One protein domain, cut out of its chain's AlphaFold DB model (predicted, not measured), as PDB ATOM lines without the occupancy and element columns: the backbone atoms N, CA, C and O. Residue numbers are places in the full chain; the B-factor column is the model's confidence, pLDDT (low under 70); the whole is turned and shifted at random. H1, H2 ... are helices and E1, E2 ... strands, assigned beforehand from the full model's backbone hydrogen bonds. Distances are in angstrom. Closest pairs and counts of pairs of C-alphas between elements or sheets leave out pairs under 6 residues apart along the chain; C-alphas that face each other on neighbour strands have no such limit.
ATOM      1  N   ALA A   3     -44.432  21.560  40.017       94.69
ATOM      2  CA  ALA A   3     -44.201  20.144  39.767       94.69
ATOM      3  C   ALA A   3     -45.110  19.590  38.666       94.69
ATOM      4  O   ALA A   3     -46.216  20.089  38.445       94.69
ATOM      5  N   ALA A   4     -44.644  18.527  38.014       94.94
ATOM      6  CA  ALA A   4     -45.429  17.703  37.101       94.94
ATOM      7  C   ALA A   4     -45.703  16.337  37.746       94.94
ATOM      8  O   ALA A   4     -44.897  15.836  38.536       94.94
ATOM      9  N   SER A   5     -46.846  15.734  37.412       95.00
ATOM     10  CA  SER A   5     -47.200  14.395  37.891       95.00
ATOM     11  C   SER A   5     -46.825  13.319  36.878       95.00
ATOM     12  O   SER A   5     -47.175  13.436  35.701       95.00
ATOM     13  N   GLU A   6     -46.243  12.231  37.362       94.88
ATOM     14  CA  GLU A   6     -46.135  10.949  36.675       94.88
ATOM     15  C   GLU A   6     -47.211   9.990  37.203       94.88
ATOM     16  O   GLU A   6     -47.456   9.912  38.409       94.88
ATOM     17  N   ARG A   7     -47.870   9.239  36.314       94.88
ATOM     18  CA  ARG A   7     -48.809   8.187  36.720       94.88
ATOM     19  C   ARG A   7     -48.107   6.834  36.715       94.88
ATOM     20  O   ARG A   7     -47.809   6.299  35.651       94.88
ATOM     21  N   VAL A   8     -47.955   6.240  37.893       93.75
ATOM     22  CA  VAL A   8     -47.293   4.942  38.086       93.75
ATOM     23  C   VAL A   8     -48.308   3.897  38.554       93.75
ATOM     24  O   VAL A   8     -49.332   4.217  39.162       93.75
ATOM     25  N   ARG A   9     -48.056   2.621  38.242       93.69
ATOM     26  CA  ARG A   9     -48.845   1.488  38.743       93.69
ATOM     27  C   ARG A   9     -48.071   0.804  39.869       93.69
ATOM     28  O   ARG A   9     -47.084   0.128  39.606       93.69
ATOM     29  N   GLU A  10     -48.540   0.948  41.104       90.25
ATOM     30  CA  GLU A  10     -47.947   0.340  42.303       90.25
ATOM     31  C   GLU A  10     -48.964  -0.635  42.914       90.25
ATOM     32  O   GLU A  10     -50.102  -0.262  43.192       90.25
ATOM     33  N   GLY A  11     -48.607  -1.918  43.057       87.06
ATOM     34  CA  GLY A  11     -49.496  -2.920  43.670       87.06
ATOM     35  C   GLY A  11     -50.869  -3.081  42.990       87.06
ATOM     36  O   GLY A  11     -51.841  -3.447  43.643       87.06
ATOM     37  N   GLY A  12     -50.982  -2.770  41.692       90.94
ATOM     38  CA  GLY A  12     -52.250  -2.791  40.946       90.94
ATOM     39  C   GLY A  12     -53.103  -1.520  41.085       90.94
ATOM     40  O   GLY A  12     -54.104  -1.372  40.373       90.94
ATOM     41  N   GLN A  13     -52.690  -0.575  41.926       92.06
ATOM     42  CA  GLN A  13     -53.299   0.744  42.080       92.06
ATOM     43  C   GLN A  13     -52.550   1.777  41.230       92.06
ATOM     44  O   GLN A  13     -51.368   1.623  40.932       92.06
ATOM     45  N   SER A  14     -53.260   2.810  40.780       94.31
ATOM     46  CA  SER A  14     -52.635   3.944  40.095       94.31
ATOM     47  C   SER A  14     -52.286   5.007  41.127       94.31
ATOM     48  O   SER A  14     -53.177   5.453  41.847       94.31
ATOM     49  N   VAL A  15     -51.019   5.405  41.172       95.38
ATOM     50  CA  VAL A  15     -50.487   6.435  42.071       95.38
ATOM     51  C   VAL A  15     -49.992   7.601  41.224       95.38
ATOM     52  O   VAL A  15     -49.433   7.395  40.144       95.38
ATOM     53  N   LEU A  16     -50.222   8.826  41.692       96.12
ATOM     54  CA  LEU A  16     -49.591  10.013  41.123       96.12
ATOM     55  C   LEU A  16     -48.323  10.331  41.908       96.12
ATOM     56  O   LEU A  16     -48.372  10.575  43.115       96.12
ATOM     57  N   VAL A  17     -47.191  10.328  41.215       96.69
ATOM     58  CA  VAL A  17     -45.902  10.722  41.775       96.69
ATOM     59  C   VAL A  17     -45.579  12.126  41.285       96.69
ATOM     60  O   VAL A  17     -45.566  12.388  40.085       96.69
ATOM     61  N   TRP A  18     -45.352  13.049  42.211       96.56
ATOM     62  CA  TRP A  18     -45.001  14.429  41.901       96.56
ATOM     63  C   TRP A  18     -43.488  14.596  41.808       96.56
ATOM     64  O   TRP A  18     -42.750  14.179  42.705       96.56
ATOM     65  N   HIS A  19     -43.035  15.247  40.739       96.25
ATOM     66  CA  HIS A  19     -41.636  15.600  40.533       96.25
ATOM     67  C   HIS A  19     -41.506  17.105  40.347       96.25
ATOM     68  O   HIS A  19     -42.246  17.711  39.568       96.25
ATOM     69  N   LYS A  20     -40.544  17.711  41.045       94.81
ATOM     70  CA  LYS A  20     -40.249  19.137  40.897       94.81
ATOM     71  C   LYS A  20     -39.770  19.400  39.467       94.81
ATOM     72  O   LYS A  20     -38.897  18.688  38.971       94.81
ATOM     73  N   ALA A  21     -40.334  20.417  38.825       93.50
ATOM     74  CA  ALA A  21     -39.970  20.807  37.467       93.50
ATOM     75  C   ALA A  21     -38.545  21.378  37.432       93.50
ATOM     76  O   ALA A  21     -38.226  22.264  38.227       93.50
ATOM     77  N   ALA A  22     -37.692  20.894  36.522       93.06
ATOM     78  CA  ALA A  22     -36.367  21.489  36.312       93.06
ATOM     79  C   ALA A  22     -36.431  22.732  35.413       93.06
ATOM     80  O   ALA A  22     -35.770  23.728  35.687       93.06
ATOM     81  N   GLU A  23     -37.244  22.671  34.356       89.12
ATOM     82  CA  GLU A  23     -37.380  23.724  33.342       89.12
ATOM     83  C   GLU A  23     -38.874  24.016  33.093       89.12
ATOM     84  O   GLU A  23     -39.407  23.712  32.020       89.12
ATOM     85  N   PRO A  24     -39.602  24.559  34.087       87.31
ATOM     86  CA  PRO A  24     -41.055  24.728  34.004       87.31
ATOM     87  C   PRO A  24     -41.511  25.637  32.853       87.31
ATOM     88  O   PRO A  24     -42.631  25.507  32.369       87.31
ATOM     89  N   GLU A  25     -40.647  26.535  32.378       87.69
ATOM     90  CA  GLU A  25     -40.926  27.401  31.226       87.69
ATOM     91  C   GLU A  25     -40.917  26.663  29.880       87.69
ATOM     92  O   GLU A  25     -41.538  27.120  28.922       87.69
ATOM     93  N   ARG A  26     -40.228  25.517  29.796       81.31
ATOM     94  CA  ARG A  26     -40.131  24.719  28.566       81.31
ATOM     95  C   ARG A  26     -41.314  23.795  28.370       81.31
ATOM     96  O   ARG A  26     -41.557  23.351  27.252       81.31
ATOM     97  N   CYS A  27     -42.025  23.490  29.447       79.50
ATOM     98  CA  CYS A  27     -43.144  22.584  29.391       79.50
ATOM     99  C   CYS A  27     -44.194  22.913  30.449       79.50
ATOM    100  O   CYS A  27     -44.006  22.630  31.628       79.50
ATOM    101  N   ASN A  28     -45.326  23.455  30.003       74.38
ATOM    102  CA  ASN A  28     -46.430  23.908  30.850       74.38
ATOM    103  C   ASN A  28     -47.548  22.866  31.048       74.38
ATOM    104  O   ASN A  28     -48.567  23.191  31.656       74.38
ATOM    105  N   GLY A  29     -47.368  21.628  30.575       64.94
ATOM    106  CA  GLY A  29     -48.323  20.544  30.823       64.94
ATOM    107  C   GLY A  29     -48.849  19.775  29.619       64.94
ATOM    108  O   GLY A  29     -49.665  18.880  29.813       64.94
ATOM    109  N   GLU A  30     -48.403  20.103  28.405       74.00
ATOM    110  CA  GLU A  30     -48.842  19.449  27.160       74.00
ATOM    111  C   GLU A  30     -47.656  18.976  26.310       74.00
ATOM    112  O   GLU A  30     -47.636  19.111  25.089       74.00
ATOM    113  N   CYS A  31     -46.622  18.461  26.966       85.38
ATOM    114  CA  CYS A  31     -45.397  18.030  26.301       85.38
ATOM    115  C   CYS A  31     -45.267  16.522  26.392       85.38
ATOM    116  O   CYS A  31     -45.744  15.906  27.342       85.38
ATOM    117  N   ASP A  32     -44.541  15.934  25.450       89.38
ATOM    118  CA  ASP A  32     -44.251  14.500  25.480       89.38
ATOM    119  C   ASP A  32     -43.247  14.133  26.586       89.38
ATOM    120  O   ASP A  32     -43.181  12.980  27.017       89.38
ATOM    121  N   TRP A  33     -42.480  15.117  27.069       91.50
ATOM    122  CA  TRP A  33     -41.442  14.932  28.078       91.50
ATOM    123  C   TRP A  33     -41.260  16.161  28.977       91.50
ATOM    124  O   TRP A  33     -41.371  17.296  28.512       91.50
ATOM    125  N   HIS A  34     -40.943  15.930  30.256       92.75
ATOM    126  CA  HIS A  34     -40.615  16.981  31.223       92.75
ATOM    127  C   HIS A  34     -39.368  16.634  32.059       92.75
ATOM    128  O   HIS A  34     -39.386  15.608  32.746       92.75
ATOM    129  N   PRO A  35     -38.322  17.482  32.077       93.44
ATOM    130  CA  PRO A  35     -37.142  17.266  32.914       93.44
ATOM    131  C   PRO A  35     -37.476  17.448  34.398       93.44
ATOM    132  O   PRO A  35     -38.180  18.388  34.779       93.44
ATOM    133  N   ILE A  36     -36.927  16.586  35.254       94.81
ATOM    134  CA  ILE A  36     -37.158  16.635  36.705       94.81
ATOM    135  C   ILE A  36     -35.941  17.187  37.441       94.81
ATOM    136  O   ILE A  36     -34.800  16.904  37.101       94.81
ATOM    137  N   ALA A  37     -36.171  17.972  38.490       95.12
ATOM    138  CA  ALA A  37     -35.093  18.696  39.160       95.12
ATOM    139  C   ALA A  37     -34.098  17.782  39.901       95.12
ATOM    140  O   ALA A  37     -32.970  18.198  40.157       95.12
ATOM    141  N   CYS A  38     -34.494  16.555  40.263       96.25
ATOM    142  CA  CYS A  38     -33.627  15.621  40.988       96.25
ATOM    143  C   CYS A  38     -32.667  14.829  40.092       96.25
ATOM    144  O   CYS A  38     -31.818  14.119  40.624       96.25
ATOM    145  N   SER A  39     -32.780  14.927  38.763       94.81
ATOM    146  CA  SER A  39     -31.936  14.168  37.837       94.81
ATOM    147  C   SER A  39     -31.669  14.968  36.557       94.81
ATOM    148  O   SER A  39     -32.615  15.384  35.894       94.81
ATOM    149  N   PRO A  40     -30.401  15.173  36.156       89.25
ATOM    150  CA  PRO A  40     -30.074  15.912  34.934       89.25
ATOM    151  C   PRO A  40     -30.346  15.114  33.649       89.25
ATOM    152  O   PRO A  40     -30.280  15.674  32.557       89.25
ATOM    153  N   THR A  41     -30.589  13.806  33.759       92.94
ATOM    154  CA  THR A  41     -30.742  12.890  32.617       92.94
ATOM    155  C   THR A  41     -32.106  12.220  32.548       92.94
ATOM    156  O   THR A  41     -32.438  11.638  31.519       92.94
ATOM    157  N   GLU A  42     -32.884  12.267  33.625       94.06
ATOM    158  CA  GLU A  42     -34.204  11.644  33.685       94.06
ATOM    159  C   GLU A  42     -35.314  12.691  33.613       94.06
ATOM    160  O   GLU A  42     -35.110  13.891  33.804       94.06
ATOM    161  N   GLY A  43     -36.518  12.221  33.312       93.44
ATOM    162  CA  GLY A  43     -37.699  13.057  33.211       93.44
ATOM    163  C   GLY A  43     -38.958  12.216  33.093       93.44
ATOM    164  O   GLY A  43     -38.890  11.001  32.913       93.44
ATOM    165  N   ILE A  44     -40.105  12.878  33.178       93.62
ATOM    166  CA  ILE A  44     -41.407  12.230  33.051       93.62
ATOM    167  C   ILE A  44     -41.763  12.151  31.571       93.62
ATOM    168  O   ILE A  44     -41.760  13.168  30.876       93.62
ATOM    169  N   VAL A  45     -42.110  10.955  31.100       91.25
ATOM    170  CA  VAL A  45     -42.732  10.752  29.785       91.25
ATOM    171  C   VAL A  45     -44.238  10.931  29.942       91.25
ATOM    172  O   VAL A  45     -44.837  10.351  30.845       91.25
ATOM    173  N   THR A  46     -44.866  11.725  29.073       89.19
ATOM    174  CA  THR A  46     -46.280  12.140  29.199       89.19
ATOM    175  C   THR A  46     -46.611  12.797  30.555       89.19
ATOM    176  O   THR A  46     -47.489  12.324  31.286       89.19
ATOM    177  N   PRO A  47     -45.889  13.868  30.933       91.62
ATOM    178  CA  PRO A  47     -46.147  14.628  32.153       91.62
ATOM    179  C   PRO A  47     -47.598  15.113  32.236       91.62
ATOM    180  O   PRO A  47     -48.181  15.577  31.257       91.62
ATOM    181  N   GLY A  48     -48.165  15.069  33.441       90.94
ATOM    182  CA  GLY A  48     -49.370  15.840  33.740       90.94
ATOM    183  C   GLY A  48     -49.103  17.353  33.734       90.94
ATOM    184  O   GLY A  48     -47.946  17.784  33.711       90.94
ATOM    185  N   PRO A  49     -50.162  18.178  33.808       90.75
ATOM    186  CA  PRO A  49     -50.014  19.624  33.834       90.75
ATOM    187  C   PRO A  49     -49.196  20.096  35.032       90.75
ATOM    188  O   PRO A  49     -49.292  19.517  36.119       90.75
ATOM    189  N   LEU A  50     -48.433  21.176  34.835       92.69
ATOM    190  CA  LEU A  50     -47.711  21.812  35.928       92.69
ATOM    191  C   LEU A  50     -48.689  22.335  36.979       92.69
ATOM    192  O   LEU A  50     -49.678  22.998  36.660       92.69
ATOM    193  N   LYS A  51     -48.385  22.062  38.246       92.56
ATOM    194  CA  LYS A  51     -49.136  22.568  39.396       92.56
ATOM    195  C   LYS A  51     -48.188  23.026  40.485       92.56
ATOM    196  O   LYS A  51     -47.104  22.464  40.639       92.56
ATOM    197  N   ASP A  52     -48.610  24.021  41.260       93.06
ATOM    198  CA  ASP A  52     -47.957  24.282  42.534       93.06
ATOM    199  C   ASP A  52     -48.478  23.281  43.567       93.06
ATOM    200  O   ASP A  52     -49.662  23.273  43.903       93.06
ATOM    201  N   VAL A  53     -47.597  22.383  43.994       93.62
ATOM    202  CA  VAL A  53     -47.918  21.266  44.881       93.62
ATOM    203  C   VAL A  53     -47.233  21.485  46.234       93.62
ATOM    204  O   VAL A  53     -46.040  21.830  46.262       93.62
ATOM    205  N   PRO A  54     -47.948  21.326  47.361       93.50
ATOM    206  CA  PRO A  54     -47.348  21.410  48.687       93.50
ATOM    207  C   PRO A  54     -46.451  20.190  48.974       93.50
ATOM    208  O   PRO A  54     -46.724  19.095  48.482       93.50
ATOM    209  N   PRO A  55     -45.369  20.345  49.765       90.94
ATOM    210  CA  PRO A  55     -44.526  19.219  50.185       90.94
ATOM    211  C   PRO A  55     -45.298  18.207  51.044       90.94
ATOM    212  O   PRO A  55     -45.063  17.005  50.943       90.94
ATOM    213  N   ASP A  56     -46.226  18.710  51.855       90.06
ATOM    214  CA  ASP A  56     -47.155  17.916  52.646       90.06
ATOM    215  C   ASP A  56     -48.365  17.599  51.758       90.06
ATOM    216  O   ASP A  56     -49.160  18.477  51.424       90.06
ATOM    217  N   LEU A  57     -48.410  16.371  51.241       90.31
ATOM    218  CA  LEU A  57     -49.501  15.883  50.403       90.31
ATOM    219  C   LEU A  57     -50.542  15.205  51.291       90.31
ATOM    220  O   LEU A  57     -50.287  14.127  51.820       90.31
ATOM    221  N   ASP A  58     -51.730  15.791  51.385       88.00
ATOM    222  CA  ASP A  58     -52.845  15.204  52.138       88.00
ATOM    223  C   ASP A  58     -53.717  14.249  51.302       88.00
ATOM    224  O   ASP A  58     -54.569  13.535  51.836       88.00
ATOM    225  N   GLU A  59     -53.546  14.233  49.977       88.88
ATOM    226  CA  GLU A  59     -54.424  13.476  49.083       88.88
ATOM    227  C   GLU A  59     -54.006  11.996  48.953       88.88
ATOM    228  O   GLU A  59     -52.886  11.695  48.523       88.88
ATOM    229  N   PRO A  60     -54.913  11.036  49.236       90.44
ATOM    230  CA  PRO A  60     -54.636   9.615  49.060       90.44
ATOM    231  C   PRO A  60     -54.259   9.259  47.619       90.44
ATOM    232  O   PRO A  60     -54.857   9.744  46.658       90.44
ATOM    233  N   GLY A  61     -53.302   8.340  47.465       93.56
ATOM    234  CA  GLY A  61     -52.838   7.897  46.146       93.56
ATOM    235  C   GLY A  61     -51.919   8.899  45.446       93.56
ATOM    236  O   GLY A  61     -51.661   8.754  44.250       93.56
ATOM    237  N   GLN A  62     -51.416   9.893  46.180       95.38
ATOM    238  CA  GLN A  62     -50.399  10.822  45.710       95.38
ATOM    239  C   GLN A  62     -49.185  10.767  46.628       95.38
ATOM    240  O   GLN A  62     -49.309  10.574  47.836       95.38
ATOM    241  N   ARG A  63     -47.997  10.928  46.053       95.62
ATOM    242  CA  ARG A  63     -46.759  11.084  46.817       95.62
ATOM    243  C   ARG A  63     -45.755  11.916  46.042       95.62
ATOM    244  O   ARG A  63     -45.844  12.032  44.824       95.62
ATOM    245  N   TRP A  64     -44.759  12.443  46.735       96.31
ATOM    246  CA  TRP A  64     -43.591  13.007  46.074       96.31
ATOM    247  C   TRP A  64     -42.615  11.908  45.649       96.31
ATOM    248  O   TRP A  64     -42.478  10.868  46.305       96.31
ATOM    249  N   CYS A  65     -41.888  12.163  44.565       96.12
ATOM    250  CA  CYS A  65     -40.590  11.541  44.351       96.12
ATOM    251  C   CYS A  65     -39.671  11.935  45.521       96.12
ATOM    252  O   CYS A  65     -39.533  13.122  45.825       96.12
ATOM    253  N   ALA A  66     -39.075  10.943  46.190       95.31
ATOM    254  CA  ALA A  66     -38.309  11.161  47.416       95.31
ATOM    255  C   ALA A  66     -37.143  12.134  47.195       95.31
ATOM    256  O   ALA A  66     -36.988  13.083  47.959       95.31
ATOM    257  N   ASP A  67     -36.391  11.967  46.105       96.06
ATOM    258  CA  ASP A  67     -35.259  12.839  45.788       96.06
ATOM    259  C   ASP A  67     -35.717  14.267  45.477       96.06
ATOM    260  O   ASP A  67     -35.162  15.225  46.014       96.06
ATOM    261  N   CYS A  68     -36.790  14.428  44.690       95.50
ATOM    262  CA  CYS A  68     -37.377  15.743  44.414       95.50
ATOM    263  C   CYS A  68     -37.828  16.468  45.686       95.50
ATOM    264  O   CYS A  68     -37.667  17.684  45.763       95.50
ATOM    265  N   LEU A  69     -38.383  15.749  46.669       94.31
ATOM    266  CA  LEU A  69     -38.856  16.339  47.924       94.31
ATOM    267  C   LEU A  69     -37.709  16.875  48.790       94.31
ATOM    268  O   LEU A  69     -37.894  17.842  49.524       94.31
ATOM    269  N   THR A  70     -36.526  16.261  48.707       93.94
ATOM    270  CA  THR A  70     -35.347  16.708  49.468       93.94
ATOM    271  C   THR A  70     -34.666  17.940  48.878       93.94
ATOM    272  O   THR A  70     -33.812  18.541  49.534       93.94
ATOM    273  N   LEU A  71     -35.029  18.338  47.655       89.50
ATOM    274  CA  LEU A  71     -34.480  19.539  47.046       89.50
ATOM    275  C   LEU A  71     -35.022  20.787  47.749       89.50
ATOM    276  O   LEU A  71     -36.211  20.850  48.069       89.50
TER     277      LEU A  71
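AT A GLANCE: This is residues 3 to 71 of the 74 residues of an uncharacterized protein of Streptomyces misionensis (UniProt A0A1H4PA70). A long two-stranded hairpin, E1 and E2, with the short strand E5 beside E2, makes the larger sheet; a small second hairpin, E3 and E4, sits near Ala 4 and Glu 6 of E1, and the short helix H1 sits near Lys 20, the last residue of E2. Long loops, residues 21 to 32 and 46 to 61, join E2 to E3 and E4 to E5, and under half of the residues, 30 of the 69 printed, are in named elements. Along the chain these are E1, E2, E3, E4, E5 and H1, mostly strand; the larger sheet, in the order E1, E2, E5, is mixed, and the smaller is antiparallel. The whole is compact, with a radius of gyration of the C-alphas of 11.3 A and spans of 31 by 23 by 20 A.

IN THESE COORDINATES: E1, residues 3 to 10, begins with C-alpha 3 at (-44.201, 20.144, 39.767) and is 20.3 A long. E2, residues 13 to 20, is 22.6 A long, and E5 is residues 62 to 64. E3 is residues 33 to 35 and E4 residues 43 to 45. H1, residues 66 to 70, ends with C-alpha 70 at (-35.347, 16.708, 49.468).

HOW THE PARTS SIT: E1 and E2 are an antiparallel hairpin at 152 degrees, with N 6 and O 17 within hydrogen-bond range at 2.8 A. E5 is parallel to E2 at 34 degrees, with N 18 and O 63 at 2.8 A. H1 is on this sheet, only just at the sheet's level with a height of 3.9 A; its closest C-alpha pair with E2 is Lys 20 and Cys 68, 5.7 A. Its O i to N i+4 pair is within hydrogen-bond range. E3 and E4 are an antiparallel hairpin at 167 degrees, with N 34 and O 44 at 2.9 A. The closest C-alphas of E1 and E4 are those of Glu 6 and Ile 44, 6.1 A. E3 and H1 are apart.

THE WHOLE: The C-alphas farthest apart, those of Gly 11 and Glu 25, are 33.9 A from each other. The printed part has no cut. The links from E2 to E3 and from E4 to E5 are long, with 12 and 16 residues. The mean pLDDT of the printed part is 91.5, and residue 29 is under 70.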